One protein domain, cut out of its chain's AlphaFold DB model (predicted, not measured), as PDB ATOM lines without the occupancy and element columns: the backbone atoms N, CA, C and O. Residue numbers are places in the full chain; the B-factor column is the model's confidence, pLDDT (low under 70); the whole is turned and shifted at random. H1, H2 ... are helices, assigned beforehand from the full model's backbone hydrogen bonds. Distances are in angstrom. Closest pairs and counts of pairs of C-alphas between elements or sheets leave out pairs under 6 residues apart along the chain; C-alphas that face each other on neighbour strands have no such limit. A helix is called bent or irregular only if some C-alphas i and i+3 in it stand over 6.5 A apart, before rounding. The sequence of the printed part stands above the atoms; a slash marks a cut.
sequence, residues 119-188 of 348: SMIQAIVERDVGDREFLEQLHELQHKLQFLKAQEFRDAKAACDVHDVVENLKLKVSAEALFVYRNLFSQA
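Overview. This is residues 119 to 188 of the 348 residues of the protein "Vacuolar protein sorting-associated protein 52 homolog" of Gongylonema pulchrum (UniProt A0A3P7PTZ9). A helical hairpin opens as a V, its two legs H2 and H3 closest near their tight turn, and the short helix H1 bridges them farther along, packing on residues 133 to 138 of H2 and 169 to 173 of H3. H3 is the longer leg and makes the long axis; its residues 181 to 188 stick out free beyond the body. The printed part has 70 residues with three named helices, in the order H1, H2, H3, and no named strand; its class is all helix. It is loose, with a radius of gyration of the C-alphas of 14.1 A, and spans 47 by 21 by 15 A.

Arrangement. H1, residues 119 to 126, touches H2, residues 132 to 151, at residues 133 to 138 alone. Their closest C-alphas, of Met 120 and Gln 137, are 5.7 A apart, and they run opposite ways at a steep tilt of 64 degrees. H3, residues 157 to 188, touches H1 with residues 169 to 173 alone; their closest C-alphas, of Ile 124 and Val 173, are 7.1 A apart. H1 and H3 run the same way at a shallow tilt of 34 degrees, only just short of steep. H2 and H3 form a helical hairpin and run opposite ways at a steep tilt of 45 degrees. H3 touches H2 with residues 159 to 166 alone, and their closest C-alphas, of Leu 148 and Ala 159, are 6.7 A apart. Every O i to N i+4 pair is within hydrogen-bond range in H1 and H2, and 26 of 28 are in H3.

Along the chain. H1 begins at C-alpha 119, (-25.773, 45.527, 26.040). H2 is 29.1 A long and begins at C-alpha 132, (-32.240, 51.213, 15.009). H3 is 47.3 A long and ends at C-alpha 188, (-39.788, 37.895, -4.460); it is only just irregular, with C-alphas 161 and 164 6.6 A apart.

Size, cuts and confidence. The two C-alphas farthest apart, of Asp 155 and Ala 188, are 47.7 A apart. The printed part has no cut, and both links are tight. Residues 153 to 158 stand free. Mean pLDDT of the printed part is 78.8; residues 130, 152 to 155, 174 and 177 to 188 are under 70.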
ATOM      1  N   SER A 119     -24.659  44.911  26.765       89.12
ATOM      2  CA  SER A 119     -25.773  45.527  26.040       89.12
ATOM      3  C   SER A 119     -25.631  45.391  24.522       89.12
ATOM      4  O   SER A 119     -26.627  45.158  23.843       89.12
ATOM      5  N   MET A 120     -24.404  45.469  23.990       89.62
ATOM      6  CA  MET A 120     -24.129  45.223  22.572       89.62
ATOM      7  C   MET A 120     -24.419  43.768  22.211       89.62
ATOM      8  O   MET A 120     -25.063  43.501  21.202       89.62
ATOM      9  N   ILE A 121     -23.969  42.828  23.048       88.94
ATOM     10  CA  ILE A 121     -24.193  41.394  22.832       88.94
ATOM     11  C   ILE A 121     -25.696  41.100  22.798       88.94
ATOM     12  O   ILE A 121     -26.174  40.495  21.844       88.94
ATOM     13  N   GLN A 122     -26.445  41.575  23.796       89.44
ATOM     14  CA  GLN A 122     -27.897  41.388  23.867       89.44
ATOM     15  C   GLN A 122     -28.608  42.012  22.666       89.44
ATOM     16  O   GLN A 122     -29.408  41.348  22.016       89.44
ATOM     17  N   ALA A 123     -28.265  43.250  22.308       88.19
ATOM     18  CA  ALA A 123     -28.870  43.921  21.165       88.19
ATOM     19  C   ALA A 123     -28.625  43.171  19.848       88.19
ATOM     20  O   ALA A 123     -29.543  43.037  19.047       88.19
ATOM     21  N   ILE A 124     -27.415  42.650  19.627       86.62
ATOM     22  CA  ILE A 124     -27.070  41.918  18.399       86.62
ATOM     23  C   ILE A 124     -27.702  40.521  18.363       86.62
ATOM     24  O   ILE A 124     -28.011  40.012  17.287       86.62
ATOM     25  N   VAL A 125     -27.861  39.870  19.514       85.94
ATOM     26  CA  VAL A 125     -28.379  38.497  19.583       85.94
ATOM     27  C   VAL A 125     -29.908  38.456  19.576       85.94
ATOM     28  O   VAL A 125     -30.470  37.533  18.987       85.94
ATOM     29  N   GLU A 126     -30.565  39.413  20.231       86.00
ATOM     30  CA  GLU A 126     -31.997  39.342  20.548       86.00
ATOM     31  C   GLU A 126     -32.878  40.245  19.678       86.00
ATOM     32  O   GLU A 126     -34.073  39.974  19.560       86.00
ATOM     33  N   ARG A 127     -32.333  41.315  19.079       82.19
ATOM     34  CA  ARG A 127     -33.133  42.288  18.313       82.19
ATOM     35  C   ARG A 127     -33.138  42.020  16.815       82.19
ATOM     36  O   ARG A 127     -32.253  41.354  16.281       82.19
ATOM     37  N   ASP A 128     -34.159  42.549  16.143       75.19
ATOM     38  CA  ASP A 128     -34.342  42.361  14.708       75.19
ATOM     39  C   ASP A 128     -33.392  43.256  13.896       75.19
ATOM     40  O   ASP A 128     -33.009  44.355  14.301       75.19
ATOM     41  N   VAL A 129     -33.045  42.790  12.700       70.25
ATOM     42  CA  VAL A 129     -32.146  43.452  11.745       70.25
ATOM     43  C   VAL A 129     -32.666  44.839  11.319       70.25
ATOM     44  O   VAL A 129     -31.878  45.691  10.901       70.25
ATOM     45  N   GLY A 130     -33.979  45.074  11.412       67.44
ATOM     46  CA  GLY A 130     -34.618  46.358  11.128       67.44
ATOM     47  C   GLY A 130     -34.558  47.390  12.261       67.44
ATOM     48  O   GLY A 130     -34.880  48.557  12.018       67.44
ATOM     49  N   ASP A 131     -34.148  47.005  13.473       78.81
ATOM     50  CA  ASP A 131     -34.141  47.904  14.626       78.81
ATOM     51  C   ASP A 131     -32.972  48.897  14.584       78.81
ATOM     52  O   ASP A 131     -31.820  48.564  14.295       78.81
ATOM     53  N   ARG A 132     -33.255  50.150  14.958       80.81
ATOM     54  CA  ARG A 132     -32.240  51.213  15.009       80.81
ATOM     55  C   ARG A 132     -31.100  50.875  15.971       80.81
ATOM     56  O   ARG A 132     -29.939  51.080  15.628       80.81
ATOM     57  N   GLU A 133     -31.429  50.346  17.148       83.19
ATOM     58  CA  GLU A 133     -30.429  49.945  18.142       83.19
ATOM     59  C   GLU A 133     -29.512  48.841  17.604       83.19
ATOM     60  O   GLU A 133     -28.304  48.906  17.803       83.19
ATOM     61  N   PHE A 134     -30.049  47.869  16.858       85.12
ATOM     62  CA  PHE A 134     -29.242  46.822  16.230       85.12
ATOM     63  C   PHE A 134     -28.216  47.421  15.257       85.12
ATOM     64  O   PHE A 134     -27.037  47.068  15.296       85.12
ATOM     65  N   LEU A 135     -28.639  48.367  14.412       80.44
ATOM     66  CA  LEU A 135     -27.752  49.027  13.451       80.44
ATOM     67  C   LEU A 135     -26.658  49.855  14.138       80.44
ATOM     68  O   LEU A 135     -25.502  49.793  13.722       80.44
ATOM     69  N   GLU A 136     -27.000  50.596  15.192       86.00
ATOM     70  CA  GLU A 136     -26.030  51.363  15.986       86.00
ATOM     71  C   GLU A 136     -24.984  50.438  16.630       86.00
ATOM     72  O   GLU A 136     -23.782  50.673  16.499       86.00
ATOM     73  N   GLN A 137     -25.420  49.327  17.232       88.50
ATOM     74  CA  GLN A 137     -24.511  48.335  17.815       88.50
ATOM     75  C   GLN A 137     -23.677  47.599  16.755       88.50
ATOM     76  O   GLN A 137     -22.523  47.254  17.007       88.50
ATOM     77  N   LEU A 138     -24.208  47.404  15.546       85.75
ATOM     78  CA  LEU A 138     -23.465  46.813  14.433       85.75
ATOM     79  C   LEU A 138     -22.361  47.745  13.905       85.75
ATOM     80  O   LEU A 138     -21.276  47.276  13.550       85.75
ATOM     81  N   HIS A 139     -22.609  49.057  13.868       85.81
ATOM     82  CA  HIS A 139     -21.585  50.060  13.558       85.81
ATOM     83  C   HIS A 139     -20.444  50.043  14.580       85.81
ATOM     84  O   HIS A 139     -19.271  50.054  14.198       85.81
ATOM     85  N   GLU A 140     -20.781  49.955  15.863       88.69
ATOM     86  CA  GLU A 140     -19.795  49.859  16.935       88.69
ATOM     87  C   GLU A 140     -19.004  48.537  16.852       88.69
ATOM     88  O   GLU A 140     -17.773  48.540  16.903       88.69
ATOM     89  N   LEU A 141     -19.671  47.404  16.597       89.69
ATOM     90  CA  LEU A 141     -19.003  46.116  16.369       89.69
ATOM     91  C   LEU A 141     -18.020  46.182  15.188       89.69
ATOM     92  O   LEU A 141     -16.929  45.615  15.252       89.69
ATOM     93  N   GLN A 142     -18.379  46.881  14.107       87.12
ATOM     94  CA  GLN A 142     -17.480  47.106  12.975       87.12
ATOM     95  C   GLN A 142     -16.213  47.866  13.387       87.12
ATOM     96  O   GLN A 142     -15.121  47.498  12.939       87.12
ATOM     97  N   HIS A 143     -16.349  48.912  14.203       88.56
ATOM     98  CA  HIS A 143     -15.204  49.663  14.710       88.56
ATOM     99  C   HIS A 143     -14.278  48.752  15.526       88.56
ATOM    100  O   HIS A 143     -13.088  48.645  15.222       88.56
ATOM    101  N   LYS A 144     -14.848  47.978  16.458       89.31
ATOM    102  CA  LYS A 144     -14.110  47.020  17.302       89.31
ATOM    103  C   LYS A 144     -13.417  45.923  16.492       89.31
ATOM    104  O   LYS A 144     -12.252  45.618  16.728       89.31
ATOM    105  N   LEU A 145     -14.077  45.382  15.466       87.88
ATOM    106  CA  LEU A 145     -13.477  44.416  14.535       87.88
ATOM    107  C   LEU A 145     -12.292  45.002  13.755       87.88
ATOM    108  O   LEU A 145     -11.326  44.296  13.465       87.88
ATOM    109  N   GLN A 146     -12.366  46.273  13.354       86.94
ATOM    110  CA  GLN A 146     -11.262  46.939  12.668       86.94
ATOM    111  C   GLN A 146     -10.093  47.210  13.617       86.94
ATOM    112  O   GLN A 146      -8.941  47.027  13.219       86.94
ATOM    113  N   PHE A 147     -10.393  47.607  14.852       86.75
ATOM    114  CA  PHE A 147      -9.398  47.810  15.892       86.75
ATOM    115  C   PHE A 147      -8.664  46.509  16.229       86.75
ATOM    116  O   PHE A 147      -7.438  46.479  16.154       86.75
ATOM    117  N   LEU A 148      -9.382  45.409  16.481       85.00
ATOM    118  CA  LEU A 148      -8.768  44.106  16.766       85.00
ATOM    119  C   LEU A 148      -7.850  43.638  15.633       85.00
ATOM    120  O   LEU A 148      -6.724  43.235  15.902       85.00
ATOM    121  N   LYS A 149      -8.258  43.811  14.369       82.25
ATOM    122  CA  LYS A 149      -7.391  43.525  13.210       82.25
ATOM    123  C   LYS A 149      -6.109  44.355  13.185       82.25
ATOM    124  O   LYS A 149      -5.084  43.885  12.710       82.25
ATOM    125  N   ALA A 150      -6.155  45.600  13.654       83.38
ATOM    126  CA  ALA A 150      -4.959  46.435  13.757       83.38
ATOM    127  C   ALA A 150      -4.047  46.011  14.925       83.38
ATOM    128  O   ALA A 150      -2.843  46.256  14.875       83.38
ATOM    129  N   GLN A 151      -4.611  45.372  15.956       79.88
ATOM    130  CA  GLN A 151      -3.894  44.890  17.141       79.88
ATOM    131  C   GLN A 151      -3.400  43.439  17.031       79.88
ATOM    132  O   GLN A 151      -2.666  43.005  17.916       79.88
ATOM    133  N   GLU A 152      -3.723  42.710  15.952       69.25
ATOM    134  CA  GLU A 152      -3.307  41.308  15.720       69.25
ATOM    135  C   GLU A 152      -1.787  41.079  15.862       69.25
ATOM    136  O   GLU A 152      -1.364  39.971  16.164       69.25
ATOM    137  N   PHE A 153      -0.959  42.120  15.704       63.03
ATOM    138  CA  PHE A 153       0.506  42.039  15.804       63.03
ATOM    139  C   PHE A 153       1.088  42.417  17.176       63.03
ATOM    140  O   PHE A 153       2.306  42.392  17.337       63.03
ATOM    141  N   ARG A 154       0.266  42.850  18.144       67.75
ATOM    142  CA  ARG A 154       0.753  43.365  19.441       67.75
ATOM    143  C   ARG A 154       0.706  42.348  20.587       67.75
ATOM    144  O   ARG A 154       0.997  42.740  21.713       67.75
ATOM    145  N   ASP A 155       0.353  41.085  20.320       67.19
ATOM    146  CA  ASP A 155       0.319  39.962  21.283       67.19
ATOM    147  C   ASP A 155      -0.301  40.318  22.652       67.19
ATOM    148  O   ASP A 155       0.116  39.852  23.715       67.19
ATOM    149  N   ALA A 156      -1.320  41.179  22.649       75.94
ATOM    150  CA  ALA A 156      -2.004  41.582  23.866       75.94
ATOM    151  C   ALA A 156      -2.978  40.478  24.295       75.94
ATOM    152  O   ALA A 156      -3.929  40.172  23.581       75.94
ATOM    153  N   LYS A 157      -2.797  39.923  25.499       79.44
ATOM    154  CA  LYS A 157      -3.651  38.840  26.022       79.44
ATOM    155  C   LYS A 157      -5.144  39.198  26.036       79.44
ATOM    156  O   LYS A 157      -5.974  38.385  25.656       79.44
ATOM    157  N   ALA A 158      -5.467  40.447  26.369       78.50
ATOM    158  CA  ALA A 158      -6.842  40.941  26.351       78.50
ATOM    159  C   ALA A 158      -7.449  41.010  24.934       78.50
ATOM    160  O   ALA A 158      -8.659  40.860  24.782       78.50
ATOM    161  N   ALA A 159      -6.627  41.184  23.891       80.94
ATOM    162  CA  ALA A 159      -7.105  41.112  22.514       80.94
ATOM    163  C   ALA A 159      -7.518  39.677  22.156       80.94
ATOM    164  O   ALA A 159      -8.544  39.502  21.509       80.94
ATOM    165  N   CYS A 160      -6.780  38.664  22.629       80.94
ATOM    166  CA  CYS A 160      -7.154  37.256  22.465       80.94
ATOM    167  C   CYS A 160      -8.455  36.917  23.206       80.94
ATOM    168  O   CYS A 160      -9.327  36.281  22.626       80.94
ATOM    169  N   ASP A 161      -8.616  37.386  24.448       83.50
ATOM    170  CA  ASP A 161      -9.813  37.103  25.256       83.50
ATOM    171  C   ASP A 161     -11.094  37.671  24.613       83.50
ATOM    172  O   ASP A 161     -12.161  37.058  24.657       83.50
ATOM    173  N   VAL A 162     -10.997  38.848  23.987       86.88
ATOM    174  CA  VAL A 162     -12.129  39.503  23.312       86.88
ATOM    175  C   VAL A 162     -12.338  38.981  21.886       86.88
ATOM    176  O   VAL A 162     -13.465  39.011  21.382       86.88
ATOM    177  N   HIS A 163     -11.281  38.488  21.234       85.62
ATOM    178  CA  HIS A 163     -11.309  38.034  19.844       85.62
ATOM    179  C   HIS A 163     -12.435  37.028  19.589       85.62
ATOM    180  O   HIS A 163     -13.247  37.235  18.685       85.62
ATOM    181  N   ASP A 164     -12.542  35.996  20.426       85.62
ATOM    182  CA  ASP A 164     -13.537  34.935  20.251       85.62
ATOM    183  C   ASP A 164     -14.969  35.461  20.398       85.62
ATOM    184  O   ASP A 164     -15.861  35.089  19.635       85.62
ATOM    185  N   VAL A 165     -15.209  36.376  21.340       87.50
ATOM    186  CA  VAL A 165     -16.530  36.997  21.532       87.50
ATOM    187  C   VAL A 165     -16.918  37.807  20.297       87.50
ATOM    188  O   VAL A 165     -18.022  37.656  19.768       87.50
ATOM    189  N   VAL A 166     -16.003  38.636  19.796       87.81
ATOM    190  CA  VAL A 166     -16.243  39.487  18.624       87.81
ATOM    191  C   VAL A 166     -16.396  38.656  17.344       87.81
ATOM    192  O   VAL A 166     -17.247  38.966  16.504       87.81
ATOM    193  N   GLU A 167     -15.634  37.573  17.190       84.94
ATOM    194  CA  GLU A 167     -15.810  36.616  16.095       84.94
ATOM    195  C   GLU A 167     -17.176  35.928  16.146       84.94
ATOM    196  O   GLU A 167     -17.855  35.849  15.118       84.94
ATOM    197  N   ASN A 168     -17.617  35.494  17.326       87.88
ATOM    198  CA  ASN A 168     -18.927  34.871  17.501       87.88
ATOM    199  C   ASN A 168     -20.068  35.844  17.170       87.88
ATOM    200  O   ASN A 168     -21.003  35.477  16.453       87.88
ATOM    201  N   LEU A 169     -19.967  37.109  17.595       86.75
ATOM    202  CA  LEU A 169     -20.924  38.155  17.213       86.75
ATOM    203  C   LEU A 169     -20.936  38.389  15.698       86.75
ATOM    204  O   LEU A 169     -22.002  38.453  15.086       86.75
ATOM    205  N   LYS A 170     -19.760  38.445  15.062       83.94
ATOM    206  CA  LYS A 170     -19.635  38.551  13.600       83.94
ATOM    207  C   LYS A 170     -20.334  37.383  12.891       83.94
ATOM    208  O   LYS A 170     -21.012  37.610  11.885       83.94
ATOM    209  N   LEU A 171     -20.180  36.150  13.380       81.75
ATOM    210  CA  LEU A 171     -20.842  34.963  12.822       81.75
ATOM    211  C   LEU A 171     -22.364  35.006  13.019       81.75
ATOM    212  O   LEU A 171     -23.105  34.665  12.098       81.75
ATOM    213  N   LYS A 172     -22.840  35.484  14.172       83.69
ATOM    214  CA  LYS A 172     -24.275  35.651  14.435       83.69
ATOM    215  C   LYS A 172     -24.914  36.664  13.481       83.69
ATOM    216  O   LYS A 172     -25.884  36.323  12.809       83.69
ATOM    217  N   VAL A 173     -24.320  37.851  13.329       79.19
ATOM    218  CA  VAL A 173     -24.775  38.872  12.360       79.19
ATOM    219  C   VAL A 173     -24.792  38.317  10.933       79.19
ATOM    220  O   VAL A 173     -25.701  38.591  10.150       79.19
ATOM    221  N   SER A 174     -23.778  37.522  10.593       69.12
ATOM    222  CA  SER A 174     -23.660  36.857   9.296       69.12
ATOM    223  C   SER A 174     -24.824  35.903   9.026       69.12
ATOM    224  O   SER A 174     -25.424  35.956   7.951       69.12
ATOM    225  N   ALA A 175     -25.185  35.077  10.006       73.38
ATOM    226  CA  ALA A 175     -26.314  34.162   9.896       73.38
ATOM    227  C   ALA A 175     -27.654  34.903   9.759       73.38
ATOM    228  O   ALA A 175     -28.445  34.564   8.879       73.38
ATOM    229  N   GLU A 176     -27.883  35.944  10.567       72.94
ATOM    230  CA  GLU A 176     -29.122  36.733  10.511       72.94
ATOM    231  C   GLU A 176     -29.291  37.442   9.166       72.94
ATOM    232  O   GLU A 176     -30.357  37.400   8.552       72.94
ATOM    233  N   ALA A 177     -28.219  38.028   8.630       67.31
ATOM    234  CA  ALA A 177     -28.286  38.640   7.312       67.31
ATOM    235  C   ALA A 177     -28.596  37.619   6.214       67.31
ATOM    236  O   ALA A 177     -29.413  37.901   5.338       67.31
ATOM    237  N   LEU A 178     -27.978  36.432   6.253       66.00
ATOM    238  CA  LEU A 178     -28.261  35.368   5.288       66.00
ATOM    239  C   LEU A 178     -29.725  34.914   5.371       66.00
ATOM    240  O   LEU A 178     -30.368  34.727   4.337       66.00
ATOM    241  N   PHE A 179     -30.280  34.806   6.579       69.31
ATOM    242  CA  PHE A 179     -31.697  34.509   6.788       69.31
ATOM    243  C   PHE A 179     -32.606  35.577   6.166       69.31
ATOM    244  O   PHE A 179     -33.525  35.241   5.413       69.31
ATOM    245  N   VAL A 180     -32.310  36.860   6.399       67.50
ATOM    246  CA  VAL A 180     -33.034  37.981   5.781       67.50
ATOM    247  C   VAL A 180     -32.957  37.900   4.254       67.50
ATOM    248  O   VAL A 180     -33.998  37.901   3.596       67.50
ATOM    249  N   TYR A 181     -31.761  37.736   3.676       62.81
ATOM    250  CA  TYR A 181     -31.586  37.590   2.226       62.81
ATOM    251  C   TYR A 181     -32.394  36.415   1.660       62.81
ATOM    252  O   TYR A 181     -33.116  36.580   0.675       62.81
ATOM    253  N   ARG A 182     -32.344  35.246   2.304       63.47
ATOM    254  CA  ARG A 182     -33.079  34.051   1.873       63.47
ATOM    255  C   ARG A 182     -34.594  34.251   1.909       63.47
ATOM    256  O   ARG A 182     -35.280  33.893   0.949       63.47
ATOM    257  N   ASN A 183     -35.121  34.843   2.979       64.62
ATOM    258  CA  ASN A 183     -36.553  35.128   3.099       64.62
ATOM    259  C   ASN A 183     -37.028  36.087   2.009       64.62
ATOM    260  O   ASN A 183     -38.093  35.883   1.428       64.62
ATOM    261  N   LEU A 184     -36.223  37.089   1.670       59.56
ATOM    262  CA  LEU A 184     -36.557  38.049   0.621       59.56
ATOM    263  C   LEU A 184     -36.558  37.428  -0.761       59.56
ATOM    264  O   LEU A 184     -37.487  37.664  -1.530       59.56
ATOM    265  N   PHE A 185     -35.549  36.617  -1.078       54.00
ATOM    266  CA  PHE A 185     -35.528  35.900  -2.347       54.00
ATOM    267  C   PHE A 185     -36.733  34.960  -2.471       54.00
ATOM    268  O   PHE A 185     -37.345  34.885  -3.537       54.00
ATOM    269  N   SER A 186     -37.150  34.328  -1.368       60.28
ATOM    270  CA  SER A 186     -38.375  33.526  -1.329       60.28
ATOM    271  C   SER A 186     -39.650  34.363  -1.518       60.28
ATOM    272  O   SER A 186     -40.557  33.938  -2.233       60.28
ATOM    273  N   GLN A 187     -39.747  35.549  -0.909       58.03
ATOM    274  CA  GLN A 187     -40.901  36.448  -1.070       58.03
ATOM    275  C   GLN A 187     -40.983  37.043  -2.483       58.03
ATOM    276  O   GLN A 187     -42.069  37.110  -3.059       58.03
ATOM    277  N   ALA A 188     -39.850  37.422  -3.079       50.53
ATOM    278  CA  ALA A 188     -39.788  37.895  -4.460       50.53
ATOM    279  C   ALA A 188     -40.277  36.820  -5.450       50.53
ATOM    280  O   ALA A 188     -41.039  37.133  -6.362       50.53
TER     281      ALA A 188